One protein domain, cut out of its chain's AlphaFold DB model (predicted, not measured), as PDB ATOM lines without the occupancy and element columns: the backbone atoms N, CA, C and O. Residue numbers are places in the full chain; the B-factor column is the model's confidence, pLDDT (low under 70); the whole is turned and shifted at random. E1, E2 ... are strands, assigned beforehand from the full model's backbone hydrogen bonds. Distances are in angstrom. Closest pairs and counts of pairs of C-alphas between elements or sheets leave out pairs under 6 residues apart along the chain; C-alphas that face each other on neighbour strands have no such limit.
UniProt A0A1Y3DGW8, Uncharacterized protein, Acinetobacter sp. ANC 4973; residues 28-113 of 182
ATOM      1  N   LYS A  28     249.508 531.743 428.355       96.44
ATOM      2  CA  LYS A  28     250.492 531.416 427.322       96.44
ATOM      3  C   LYS A  28     250.716 529.913 427.304       96.44
ATOM      4  O   LYS A  28     251.006 529.325 428.344       96.44
ATOM      5  N   VAL A  29     250.654 529.306 426.125       95.12
ATOM      6  CA  VAL A  29     251.064 527.913 425.946       95.12
ATOM      7  C   VAL A  29     252.582 527.835 426.077       95.12
ATOM      8  O   VAL A  29     253.307 528.424 425.274       95.12
ATOM      9  N   ILE A  30     253.072 527.139 427.095       95.56
ATOM     10  CA  ILE A  30     254.508 527.000 427.384       95.56
ATOM     11  C   ILE A  30     255.038 525.597 427.079       95.56
ATOM     12  O   ILE A  30     256.226 525.449 426.820       95.56
ATOM     13  N   ASN A  31     254.161 524.592 427.020       92.12
ATOM     14  CA  ASN A  31     254.469 523.249 426.527       92.12
ATOM     15  C   ASN A  31     253.308 522.722 425.671       92.12
ATOM     16  O   ASN A  31     252.206 523.261 425.712       92.12
ATOM     17  N   SER A  32     253.565 521.682 424.871       83.88
ATOM     18  CA  SER A  32     252.569 521.084 423.968       83.88
ATOM     19  C   SER A  32     251.271 520.743 424.701       83.88
ATOM     20  O   SER A  32     251.323 520.126 425.761       83.88
ATOM     21  N   LEU A  33     250.123 521.064 424.100       82.50
ATOM     22  CA  LEU A  33     248.782 520.754 424.608       82.50
ATOM     23  C   LEU A  33     248.283 519.428 424.034       82.50
ATOM     24  O   LEU A  33     247.346 519.408 423.254       82.50
ATOM     25  N   LYS A  34     248.935 518.309 424.354       74.88
ATOM     26  CA  LYS A  34     248.405 517.014 423.909       74.88
ATOM     27  C   LYS A  34     247.159 516.691 424.728       74.88
ATOM     28  O   LYS A  34     247.278 516.497 425.934       74.88
ATOM     29  N   THR A  35     245.993 516.652 424.098       66.06
ATOM     30  CA  THR A  35     244.788 516.079 424.709       66.06
ATOM     31  C   THR A  35     244.637 514.632 424.242       66.06
ATOM     32  O   THR A  35     245.286 514.202 423.285       66.06
ATOM     33  N   LYS A  36     243.824 513.845 424.953       56.56
ATOM     34  CA  LYS A  36     243.490 512.473 424.546       56.56
ATOM     35  C   LYS A  36     242.660 512.463 423.254       56.56
ATOM     36  O   LYS A  36     242.813 511.550 422.450       56.56
ATOM     37  N   ASP A  37     241.847 513.501 423.064       57.41
ATOM     38  CA  ASP A  37     240.817 513.565 422.024       57.41
ATOM     39  C   ASP A  37     241.232 514.395 420.797       57.41
ATOM     40  O   ASP A  37     240.604 514.294 419.747       57.41
ATOM     41  N   ASP A  38     242.309 515.180 420.897       61.97
ATOM     42  CA  ASP A  38     242.867 515.958 419.791       61.97
ATOM     43  C   ASP A  38     244.411 515.891 419.788       61.97
ATOM     44  O   ASP A  38     245.088 516.579 420.565       61.97
ATOM     45  N   PRO A  39     245.013 515.071 418.906       61.28
ATOM     46  CA  PRO A  39     246.464 514.997 418.775       61.28
ATOM     47  C   PRO A  39     247.078 516.258 418.141       61.28
ATOM     48  O   PRO A  39     248.299 516.428 418.220       61.28
ATOM     49  N   ASN A  40     246.269 517.136 417.537       65.62
ATOM     50  CA  ASN A  40     246.684 518.353 416.843       65.62
ATOM     51  C   ASN A  40     246.019 519.590 417.467       65.62
ATOM     52  O   ASN A  40     245.201 520.243 416.815       65.62
ATOM     53  N   PRO A  41     246.407 519.965 418.699       69.00
ATOM     54  CA  PRO A  41     245.758 521.057 419.406       69.00
ATOM     55  C   PRO A  41     245.786 522.351 418.594       69.00
ATOM     56  O   PRO A  41     246.826 522.745 418.055       69.00
ATOM     57  N   TYR A  42     244.651 523.052 418.588       75.19
ATOM     58  CA  TYR A  42     244.489 524.357 417.939       75.19
ATOM     59  C   TYR A  42     245.599 525.353 418.321       75.19
ATOM     60  O   TYR A  42     246.127 526.073 417.471       75.19
ATOM     61  N   TYR A  43     245.999 525.364 419.597       83.81
ATOM     62  CA  TYR A  43     247.065 526.224 420.100       83.81
ATOM     63  C   TYR A  43     248.419 525.507 420.162       83.81
ATOM     64  O   TYR A  43     248.579 524.447 420.771       83.81
ATOM     65  N   LYS A  44     249.437 526.162 419.601       89.12
ATOM     66  CA  LYS A  44     250.848 525.761 419.631       89.12
ATOM     67  C   LYS A  44     251.598 526.456 420.768       89.12
ATOM     68  O   LYS A  44     251.174 527.495 421.275       89.12
ATOM     69  N   VAL A  45     252.766 525.918 421.128       92.38
ATOM     70  CA  VAL A  45     253.688 526.557 422.083       92.38
ATOM     71  C   VAL A  45     253.981 527.997 421.656       92.38
ATOM     72  O   VAL A  45     254.254 528.277 420.493       92.38
ATOM     73  N   GLY A  46     253.902 528.919 422.612       93.62
ATOM     74  CA  GLY A  46     254.045 530.357 422.415       93.62
ATOM     75  C   GLY A  46     252.733 531.090 422.136       93.62
ATOM     76  O   GLY A  46     252.686 532.304 422.345       93.62
ATOM     77  N   ASN A  47     251.665 530.398 421.720       94.19
ATOM     78  CA  ASN A  47     250.368 531.036 421.505       94.19
ATOM     79  C   ASN A  47     249.762 531.541 422.819       94.19
ATOM     80  O   ASN A  47     250.062 531.046 423.907       94.19
ATOM     81  N   THR A  48     248.909 532.558 422.698       94.25
ATOM     82  CA  THR A  48     248.091 533.053 423.807       94.25
ATOM     83  C   THR A  48     246.684 532.494 423.658       94.25
ATOM     84  O   THR A  48     246.058 532.688 422.620       94.25
ATOM     85  N   ILE A  49     246.205 531.831 424.702       92.50
ATOM     86  CA  ILE A  49     244.808 531.453 424.884       92.50
ATOM     87  C   ILE A  49     244.113 532.640 425.547       92.50
ATOM     88  O   ILE A  49     244.588 533.151 426.566       92.50
ATOM     89  N   THR A  50     243.017 533.099 424.958       91.00
ATOM     90  CA  THR A  50     242.183 534.184 425.489       91.00
ATOM     91  C   THR A  50     240.907 533.637 426.111       91.00
ATOM     92  O   THR A  50     240.561 532.481 425.881       91.00
ATOM     93  N   ALA A  51     240.203 534.472 426.874       89.12
ATOM     94  CA  ALA A  51     238.922 534.137 427.483       89.12
ATOM     95  C   ALA A  51     238.939 532.822 428.271       89.12
ATOM     96  O   ALA A  51     238.061 531.981 428.103       89.12
ATOM     97  N   ILE A  52     239.969 532.611 429.097       92.69
ATOM     98  CA  ILE A  52     240.007 531.464 430.012       92.69
ATOM     99  C   ILE A  52     238.998 531.714 431.135       92.69
ATOM    100  O   ILE A  52     239.258 532.495 432.045       92.69
ATOM    101  N   THR A  53     237.851 531.051 431.081       89.75
ATOM    102  CA  THR A  53     236.745 531.287 432.017       89.75
ATOM    103  C   THR A  53     236.675 530.264 433.137       89.75
ATOM    104  O   THR A  53     236.086 530.545 434.177       89.75
ATOM    105  N   GLN A  54     237.292 529.097 432.954       92.06
ATOM    106  CA  GLN A  54     237.186 527.988 433.899       92.06
ATOM    107  C   GLN A  54     238.549 527.367 434.181       92.06
ATOM    108  O   GLN A  54     239.409 527.274 433.297       92.06
ATOM    109  N   TYR A  55     238.721 526.918 435.421       96.38
ATOM    110  CA  TYR A  55     239.819 526.066 435.845       96.38
ATOM    111  C   TYR A  55     239.263 524.976 436.751       96.38
ATOM    112  O   TYR A  55     238.836 525.259 437.872       96.38
ATOM    113  N   ASN A  56     239.288 523.743 436.259       96.62
ATOM    114  CA  ASN A  56     238.628 522.618 436.906       96.62
ATOM    115  C   ASN A  56     239.610 521.462 437.106       96.62
ATOM    116  O   ASN A  56     240.628 521.341 436.415       96.62
ATOM    117  N   TYR A  57     239.297 520.615 438.078       97.12
ATOM    118  CA  TYR A  57     239.930 519.321 438.286       97.12
ATOM    119  C   TYR A  57     238.935 518.215 437.959       97.12
ATOM    120  O   TYR A  57     237.922 518.092 438.642       97.12
ATOM    121  N   ASP A  58     239.264 517.403 436.963       95.25
ATOM    122  CA  ASP A  58     238.553 516.175 436.626       95.25
ATOM    123  C   ASP A  58     238.923 515.080 437.637       95.25
ATOM    124  O   ASP A  58     240.098 514.707 437.773       95.25
ATOM    125  N   ILE A  59     237.925 514.574 438.364       96.19
ATOM    126  CA  ILE A  59     238.102 513.564 439.413       96.19
ATOM    127  C   ILE A  59     238.430 512.191 438.814       96.19
ATOM    128  O   ILE A  59     239.285 511.484 439.358       96.19
ATOM    129  N   GLU A  60     237.789 511.820 437.705       94.06
ATOM    130  CA  GLU A  60     237.958 510.523 437.047       94.06
ATOM    131  C   GLU A  60     239.355 510.414 436.429       94.06
ATOM    132  O   GLU A  60     240.114 509.483 436.720       94.06
ATOM    133  N   ASN A  61     239.735 511.417 435.637       91.06
ATOM    134  CA  ASN A  61     241.004 511.440 434.914       91.06
ATOM    135  C   ASN A  61     242.168 511.997 435.747       91.06
ATOM    136  O   ASN A  61     243.320 511.961 435.304       91.06
ATOM    137  N   LYS A  62     241.886 512.493 436.958       93.81
ATOM    138  CA  LYS A  62     242.859 513.064 437.900       93.81
ATOM    139  C   LYS A  62     243.729 514.149 437.267       93.81
ATOM    140  O   LYS A  62     244.954 514.155 437.433       93.81
ATOM    141  N   ASN A  63     243.110 515.058 436.520       93.38
ATOM    142  CA  ASN A  63     243.826 516.101 435.793       93.38
ATOM    143  C   ASN A  63     243.173 517.470 435.958       93.38
ATOM    144  O   ASN A  63     241.963 517.600 436.081       93.38
ATOM    145  N   TYR A  64     244.006 518.501 435.907       95.62
ATOM    146  CA  TYR A  64     243.562 519.884 435.888       95.62
ATOM    147  C   TYR A  64     243.478 520.394 434.455       95.62
ATOM    148  O   TYR A  64     244.373 520.122 433.648       95.62
ATOM    149  N   PHE A  65     242.468 521.199 434.150       94.69
ATOM    150  CA  PHE A  65     242.294 521.788 432.828       94.69
ATOM    151  C   PHE A  65     241.743 523.210 432.896       94.69
ATOM    152  O   PHE A  65     241.107 523.619 433.862       94.69
ATOM    153  N   PHE A  66     242.036 523.971 431.848       94.50
ATOM    154  CA  PHE A  66     241.517 525.310 431.607       94.50
ATOM    155  C   PHE A  66     240.549 525.265 430.431       94.50
ATOM    156  O   PHE A  66     240.935 524.754 429.381       94.50
ATOM    157  N   CYS A  67     239.357 525.844 430.555       91.19
ATOM    158  CA  CYS A  67     238.459 526.027 429.412       91.19
ATOM    159  C   CYS A  67     238.420 527.487 428.977       91.19
ATOM    160  O   CYS A  67     238.427 528.407 429.799       91.19
ATOM    161  N   SER A  68     238.403 527.675 427.660       88.25
ATOM    162  CA  SER A  68     238.296 528.977 427.016       88.25
ATOM    163  C   SER A  68     236.905 529.150 426.412       88.25
ATOM    164  O   SER A  68     236.426 528.269 425.695       88.25
ATOM    165  N   HIS A  69     236.258 530.282 426.684       82.19
ATOM    166  CA  HIS A  69     234.978 530.631 426.079       82.19
ATOM    167  C   HIS A  69     235.128 530.783 424.553       82.19
ATOM    168  O   HIS A  69     236.033 531.466 424.071       82.19
ATOM    169  N   GLY A  70     234.279 530.090 423.785       74.38
ATOM    170  CA  GLY A  70     234.383 530.001 422.320       74.38
ATOM    171  C   GLY A  70     235.555 529.146 421.813       74.38
ATOM    172  O   GLY A  70     235.781 529.076 420.606       74.38
ATOM    173  N   GLY A  71     236.304 528.515 422.721       81.44
ATOM    174  CA  GLY A  71     237.425 527.634 422.425       81.44
ATOM    175  C   GLY A  71     237.183 526.207 422.919       81.44
ATOM    176  O   GLY A  71     236.082 525.675 422.829       81.44
ATOM    177  N   GLY A  72     238.247 525.586 423.427       85.56
ATOM    178  CA  GLY A  72     238.224 524.237 423.990       85.56
ATOM    179  C   GLY A  72     238.761 524.204 425.419       85.56
ATOM    180  O   GLY A  72     239.175 525.232 425.968       85.56
ATOM    181  N   CYS A  73     238.774 523.004 425.993       89.38
ATOM    182  CA  CYS A  73     239.387 522.723 427.285       89.38
ATOM    183  C   CYS A  73     240.770 522.095 427.088       89.38
ATOM    184  O   CYS A  73     240.957 521.194 426.271       89.38
ATOM    185  N   TYR A  74     241.753 522.592 427.833       91.19
ATOM    186  CA  TYR A  74     243.160 522.266 427.651       91.19
ATOM    187  C   TYR A  74     243.803 521.862 428.977       91.19
ATOM    188  O   TYR A  74     243.611 522.544 429.985       91.19
ATOM    189  N   PRO A  75     244.620 520.798 429.004       92.75
ATOM    190  CA  PRO A  75     245.225 520.312 430.231       92.75
ATOM    191  C   PRO A  75     246.239 521.321 430.775       92.75
ATOM    192  O   PRO A  75     247.119 521.803 430.054       92.75
ATOM    193  N   ARG A  76     246.164 521.593 432.080       94.62
ATOM    194  CA  ARG A  76     247.152 522.406 432.798       94.62
ATOM    195  C   ARG A  76     248.517 521.738 432.796       94.62
ATOM    196  O   ARG A  76     249.524 522.436 432.700       94.62
ATOM    197  N   TYR A  77     248.546 520.413 432.902       93.44
ATOM    198  CA  TYR A  77     249.771 519.630 432.932       93.44
ATOM    199  C   TYR A  77     249.781 518.573 431.835       93.44
ATOM    200  O   TYR A  77     248.768 517.935 431.576       93.44
ATOM    201  N   ASN A  78     250.948 518.347 431.238       88.88
ATOM    202  CA  ASN A  78     251.173 517.282 430.268       88.88
ATOM    203  C   ASN A  78     252.389 516.434 430.620       88.88
ATOM    204  O   ASN A  78     253.234 516.813 431.431       88.88
ATOM    205  N   LYS A  79     252.474 515.259 429.990       87.44
ATOM    206  CA  LYS A  79     253.632 514.370 430.086       87.44
ATOM    207  C   LYS A  79     254.562 514.591 428.897       87.44
ATOM    208  O   LYS A  79     254.186 514.344 427.755       87.44
ATOM    209  N   VAL A  80     255.794 515.005 429.173       84.50
ATOM    210  CA  VAL A  80     256.872 515.114 428.182       84.50
ATOM    211  C   VAL A  80     258.034 514.260 428.670       84.50
ATOM    212  O   VAL A  80     258.571 514.499 429.750       84.50
ATOM    213  N   ASN A  81     258.391 513.224 427.904       86.31
ATOM    214  CA  ASN A  81     259.437 512.256 428.266       86.31
ATOM    215  C   ASN A  81     259.241 511.675 429.684       86.31
ATOM    216  O   ASN A  81     260.162 511.641 430.495       86.31
ATOM    217  N   GLY A  82     257.998 511.304 430.017       86.38
ATOM    218  CA  GLY A  82     257.614 510.763 431.329       86.38
ATOM    219  C   GLY A  82     257.478 511.794 432.461       86.38
ATOM    220  O   GLY A  82     256.866 511.493 433.488       86.38
ATOM    221  N   LYS A  83     257.965 513.028 432.282       90.94
ATOM    222  CA  LYS A  83     257.890 514.094 433.292       90.94
ATOM    223  C   LYS A  83     256.600 514.897 433.160       90.94
ATOM    224  O   LYS A  83     256.180 515.214 432.050       90.94
ATOM    225  N   THR A  84     255.983 515.230 434.295       91.75
ATOM    226  CA  THR A  84     254.858 516.176 434.339       91.75
ATOM    227  C   THR A  84     255.396 517.593 434.169       91.75
ATOM    228  O   THR A  84     256.271 518.006 434.926       91.75
ATOM    229  N   VAL A  85     254.874 518.328 433.193       92.62
ATOM    230  CA  VAL A  85     255.227 519.724 432.911       92.62
ATOM    231  C   VAL A  85     253.963 520.569 432.815       92.62
ATOM    232  O   VAL A  85     252.922 520.070 432.395       92.62
ATOM    233  N   GLU A  86     254.034 521.841 433.205       95.62
ATOM    234  CA  GLU A  86     252.934 522.793 433.009       95.62
ATOM    235  C   GLU A  86     252.818 523.159 431.527       95.62
ATOM    236  O   GLU A  86     253.818 523.438 430.868       95.62
ATOM    237  N   SER A  87     251.605 523.151 430.992       94.81
ATOM    238  CA  SER A  87     251.340 523.422 429.580       94.81
ATOM    239  C   SER A  87     250.903 524.859 429.334       94.81
ATOM    240  O   SER A  87     251.180 525.404 428.266       94.81
ATOM    241  N   ILE A  88     250.244 525.482 430.316       95.94
ATOM    242  CA  ILE A  88     249.674 526.827 430.214       95.94
ATOM    243  C   ILE A  88     250.088 527.643 431.433       95.94
ATOM    244  O   ILE A  88     249.756 527.289 432.560       95.94
ATOM    245  N   GLN A  89     250.748 528.771 431.184       96.31
ATOM    246  CA  GLN A  89     251.067 529.776 432.193       96.31
ATOM    247  C   GLN A  89     250.043 530.916 432.123       96.31
ATOM    248  O   GLN A  89     249.956 531.593 431.096       96.31
ATOM    249  N   LEU A  90     249.284 531.156 433.196       95.88
ATOM    250  CA  LEU A  90     248.373 532.307 433.273       95.88
ATOM    251  C   LEU A  90     249.166 533.624 433.241       95.88
ATOM    252  O   LEU A  90     250.223 533.733 433.859       95.88
ATOM    253  N   LYS A  91     248.667 534.620 432.502       94.94
ATOM    254  CA  LYS A  91     249.359 535.907 432.296       94.94
ATOM    255  C   LYS A  91     248.846 537.020 433.201       94.94
ATOM    256  O   LYS A  91     249.627 537.840 433.662       94.94
ATOM    257  N   ASN A  92     247.535 537.089 433.386       93.62
ATOM    258  CA  ASN A  92     246.845 538.209 434.028       93.62
ATOM    259  C   ASN A  92     245.734 537.725 434.972       93.62
ATOM    260  O   ASN A  92     244.764 538.445 435.211       93.62
ATOM    261  N   CYS A  93     245.873 536.499 435.476       93.81
ATOM    262  CA  CYS A  93     244.984 535.890 436.455       93.81
ATOM    263  C   CYS A  93     245.750 534.930 437.354       93.81
ATOM    264  O   CYS A  93     246.826 534.448 436.994       93.81
ATOM    265  N   SER A  94     245.134 534.579 438.473       94.81
ATOM    266  CA  SER A  94     245.569 533.509 439.358       94.81
ATOM    267  C   SER A  94     244.423 532.547 439.662       94.81
ATOM    268  O   SER A  94     243.245 532.873 439.511       94.81
ATOM    269  N   ILE A  95     244.783 531.337 440.080       96.00
ATOM    270  CA  ILE A  95     243.832 530.345 440.578       96.00
ATOM    271  C   ILE A  95     243.479 530.714 442.024       96.00
ATOM    272  O   ILE A  95     244.375 530.973 442.829       96.00
ATOM    273  N   GLY A  96     242.186 530.775 442.327       95.38
ATOM    274  CA  GLY A  96     241.636 531.107 443.637       95.38
ATOM    275  C   GLY A  96     241.079 529.905 444.393       95.38
ATOM    276  O   GLY A  96     241.495 528.762 444.189       95.38
ATOM    277  N   GLU A  97     240.133 530.186 445.288       95.75
ATOM    278  CA  GLU A  97     239.410 529.182 446.061       95.75
ATOM    279  C   GLU A  97     238.548 528.241 445.197       95.75
ATOM    280  O   GLU A  97     238.187 528.552 444.059       95.75
ATOM    281  N   ILE A  98     238.201 527.083 445.767       96.00
ATOM    282  CA  ILE A  98     237.175 526.190 445.216       96.00
ATOM    283  C   ILE A  98     235.828 526.905 445.315       96.00
ATOM    284  O   ILE A  98     235.482 527.413 446.383       96.00
ATOM    285  N   ILE A  99     235.078 526.920 444.217       94.69
ATOM    286  CA  ILE A  99     233.744 527.535 444.151       94.69
ATOM    287  C   ILE A  99     232.631 526.507 444.017       94.69
ATOM    288  O   ILE A  99     231.503 526.796 444.399       94.69
ATOM    289  N   ASP A 100     232.952 525.323 443.502       94.38
ATOM    290  CA  ASP A 100     231.991 524.246 443.333       94.38
ATOM    291  C   ASP A 100     232.689 522.880 443.334       94.38
ATOM    292  O   ASP A 100     233.879 522.762 443.015       94.38
ATOM    293  N   ARG A 101     231.950 521.851 443.737       96.88
ATOM    294  CA  ARG A 101     232.399 520.461 443.751       96.88
ATOM    295  C   ARG A 101     231.198 519.556 443.548       96.88
ATOM    296  O   ARG A 101     230.320 519.505 444.409       96.88
ATOM    297  N   ASP A 102     231.260 518.746 442.504       95.00
ATOM    298  CA  ASP A 102     230.342 517.637 442.300       95.00
ATOM    299  C   ASP A 102     231.098 516.292 442.272       95.00
ATOM    300  O   ASP A 102     232.219 516.170 442.780       95.00
ATOM    301  N   GLN A 103     230.441 515.243 441.778       96.12
ATOM    302  CA  GLN A 103     231.006 513.893 441.704       96.12
ATOM    303  C   GLN A 103     231.999 513.692 440.543       96.12
ATOM    304  O   GLN A 103     232.726 512.699 440.544       96.12
ATOM    305  N   TYR A 104     232.033 514.609 439.578       95.56
ATOM    306  CA  TYR A 104     232.849 514.553 438.367       95.56
ATOM    307  C   TYR A 104     233.996 515.565 438.408       95.56
ATOM    308  O   TYR A 104     235.120 515.237 438.026       95.56
ATOM    309  N   GLU A 105     233.744 516.776 438.910       95.88
ATOM    310  CA  GLU A 105     234.677 517.893 438.837       95.88
ATOM    311  C   GLU A 105     234.752 518.727 440.127       95.88
ATOM    312  O   GLU A 105     233.824 518.818 440.936       95.88
ATOM    313  N   ILE A 106     235.900 519.381 440.313       97.62
ATOM    314  CA  ILE A 106     236.087 520.463 441.286       97.62
ATOM    315  C   ILE A 106     236.381 521.740 440.507       97.62
ATOM    316  O   ILE A 106     237.414 521.819 439.837       97.62
ATOM    317  N   SER A 107     235.521 522.745 440.642       95.88
ATOM    318  CA  SER A 107     235.677 524.037 439.973       95.88
ATOM    319  C   SER A 107     236.351 525.049 440.889       95.88
ATOM    320  O   SER A 107     236.002 525.199 442.065       95.88
ATOM    321  N   TYR A 108     237.304 525.790 440.338       95.88
ATOM    322  CA  TYR A 108     238.037 526.833 441.043       95.88
ATOM    323  C   TYR A 108     237.734 528.199 440.445       95.88
ATOM    324  O   TYR A 108     237.529 528.358 439.241       95.88
ATOM    325  N   LYS A 109     237.795 529.222 441.291       92.62
ATOM    326  CA  LYS A 109     237.721 530.607 440.846       92.62
ATOM    327  C   LYS A 109     238.970 530.997 440.062       92.62
ATOM    328  O   LYS A 109     240.091 530.710 440.484       92.62
ATOM    329  N   LEU A 110     238.787 531.750 438.982       92.75
ATOM    330  CA  LEU A 110     239.866 532.496 438.340       92.75
ATOM    331  C   LEU A 110     239.825 533.953 438.800       92.75
ATOM    332  O   LEU A 110     238.893 534.701 438.511       92.75
ATOM    333  N   ASN A 111     240.858 534.359 439.529       91.12
ATOM    334  CA  ASN A 111     241.010 535.715 440.026       91.12
ATOM    335  C   ASN A 111     241.729 536.561 438.976       91.12
ATOM    336  O   ASN A 111     242.920 536.372 438.731       91.12
ATOM    337  N   VAL A 112     241.020 537.504 438.359       90.62
ATOM    338  CA  VAL A 112     241.616 538.446 437.401       90.62
ATOM    339  C   VAL A 112     242.558 539.402 438.130       90.62
ATOM    340  O   VAL A 112     242.155 540.118 439.049       90.62
ATOM    341  N   ASP A 113     243.804 539.481 437.669       90.44
ATOM    342  CA  ASP A 113     244.748 540.492 438.126       90.44
ATOM    343  C   ASP A 113     244.425 541.833 437.464       90.44
ATOM    344  O   ASP A 113     244.824 542.137 436.334       90.44
TER     345      ASP A 113
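Overview. This is residues 28 to 113 of the 182 residues of an uncharacterized protein of Acinetobacter sp. ANC 4973 (UniProt A0A1Y3DGW8). Look for one strongly twisted sheet of five strands, E3 E2 E1 E8 E7, with the small hairpin of E4 and E5 beyond its E3 edge and the unnamed stretch of residues 28 to 51 looping past that end before E1. The printed part has 86 residues, with no named helix and eight named strands, E1 to E8 along the chain; both sheets are antiparallel and the class is all strand. The whole is compact, with a radius of gyration of the C-alphas of 12.6 A, and rounded, spanning 32 by 30 by 24 A.

Arrangement. Start at residues 28 to 29, paired antiparallel with residues 88 to 89 of E6, residues 88 to 90, which pairs with no named strand. E1, residues 52 to 58, E2, residues 63 to 68, and E3, residues 73 to 75, form a meander, each the antiparallel neighbour of the one before; within hydrogen-bond range find N 56 and O 65, 3.0 A, and N 66 and O 74, 2.8 A. E3 runs on into E4, residues 77 to 80, at 53 degrees. E4 forms a hairpin with E5, residues 83 to 86, where N 78 and O 85 are 2.9 A apart. E5 runs on into E6 at 35 degrees. E7, residues 93 to 101, bends by 60 degrees at residue 97 and forms a hairpin with E8, residues 105 to 112; N 96 and O 109 are 2.8 A apart. E8 is also antiparallel to E1, with N 57 and O 106 2.8 A apart. E3 and E7 are the edge strands, and they are apart.

Along the chain. Find C-alpha 52 at (240.007, 531.464, 430.012), where E1 begins its 16.7 A; E2 measures 16.5 A and E7 21.2 A. E8 runs 21.7 A to C-alpha 112 at (241.616, 538.446, 437.401).

Size, cuts and confidence. The C-alphas of Gly 46 and Gln 103, the two farthest apart, are 34.3 A apart. The printed part has no cut, and the links between named strands are tight. Mean pLDDT of the printed part is 89.5; look for values under 70 at residues 35 to 41.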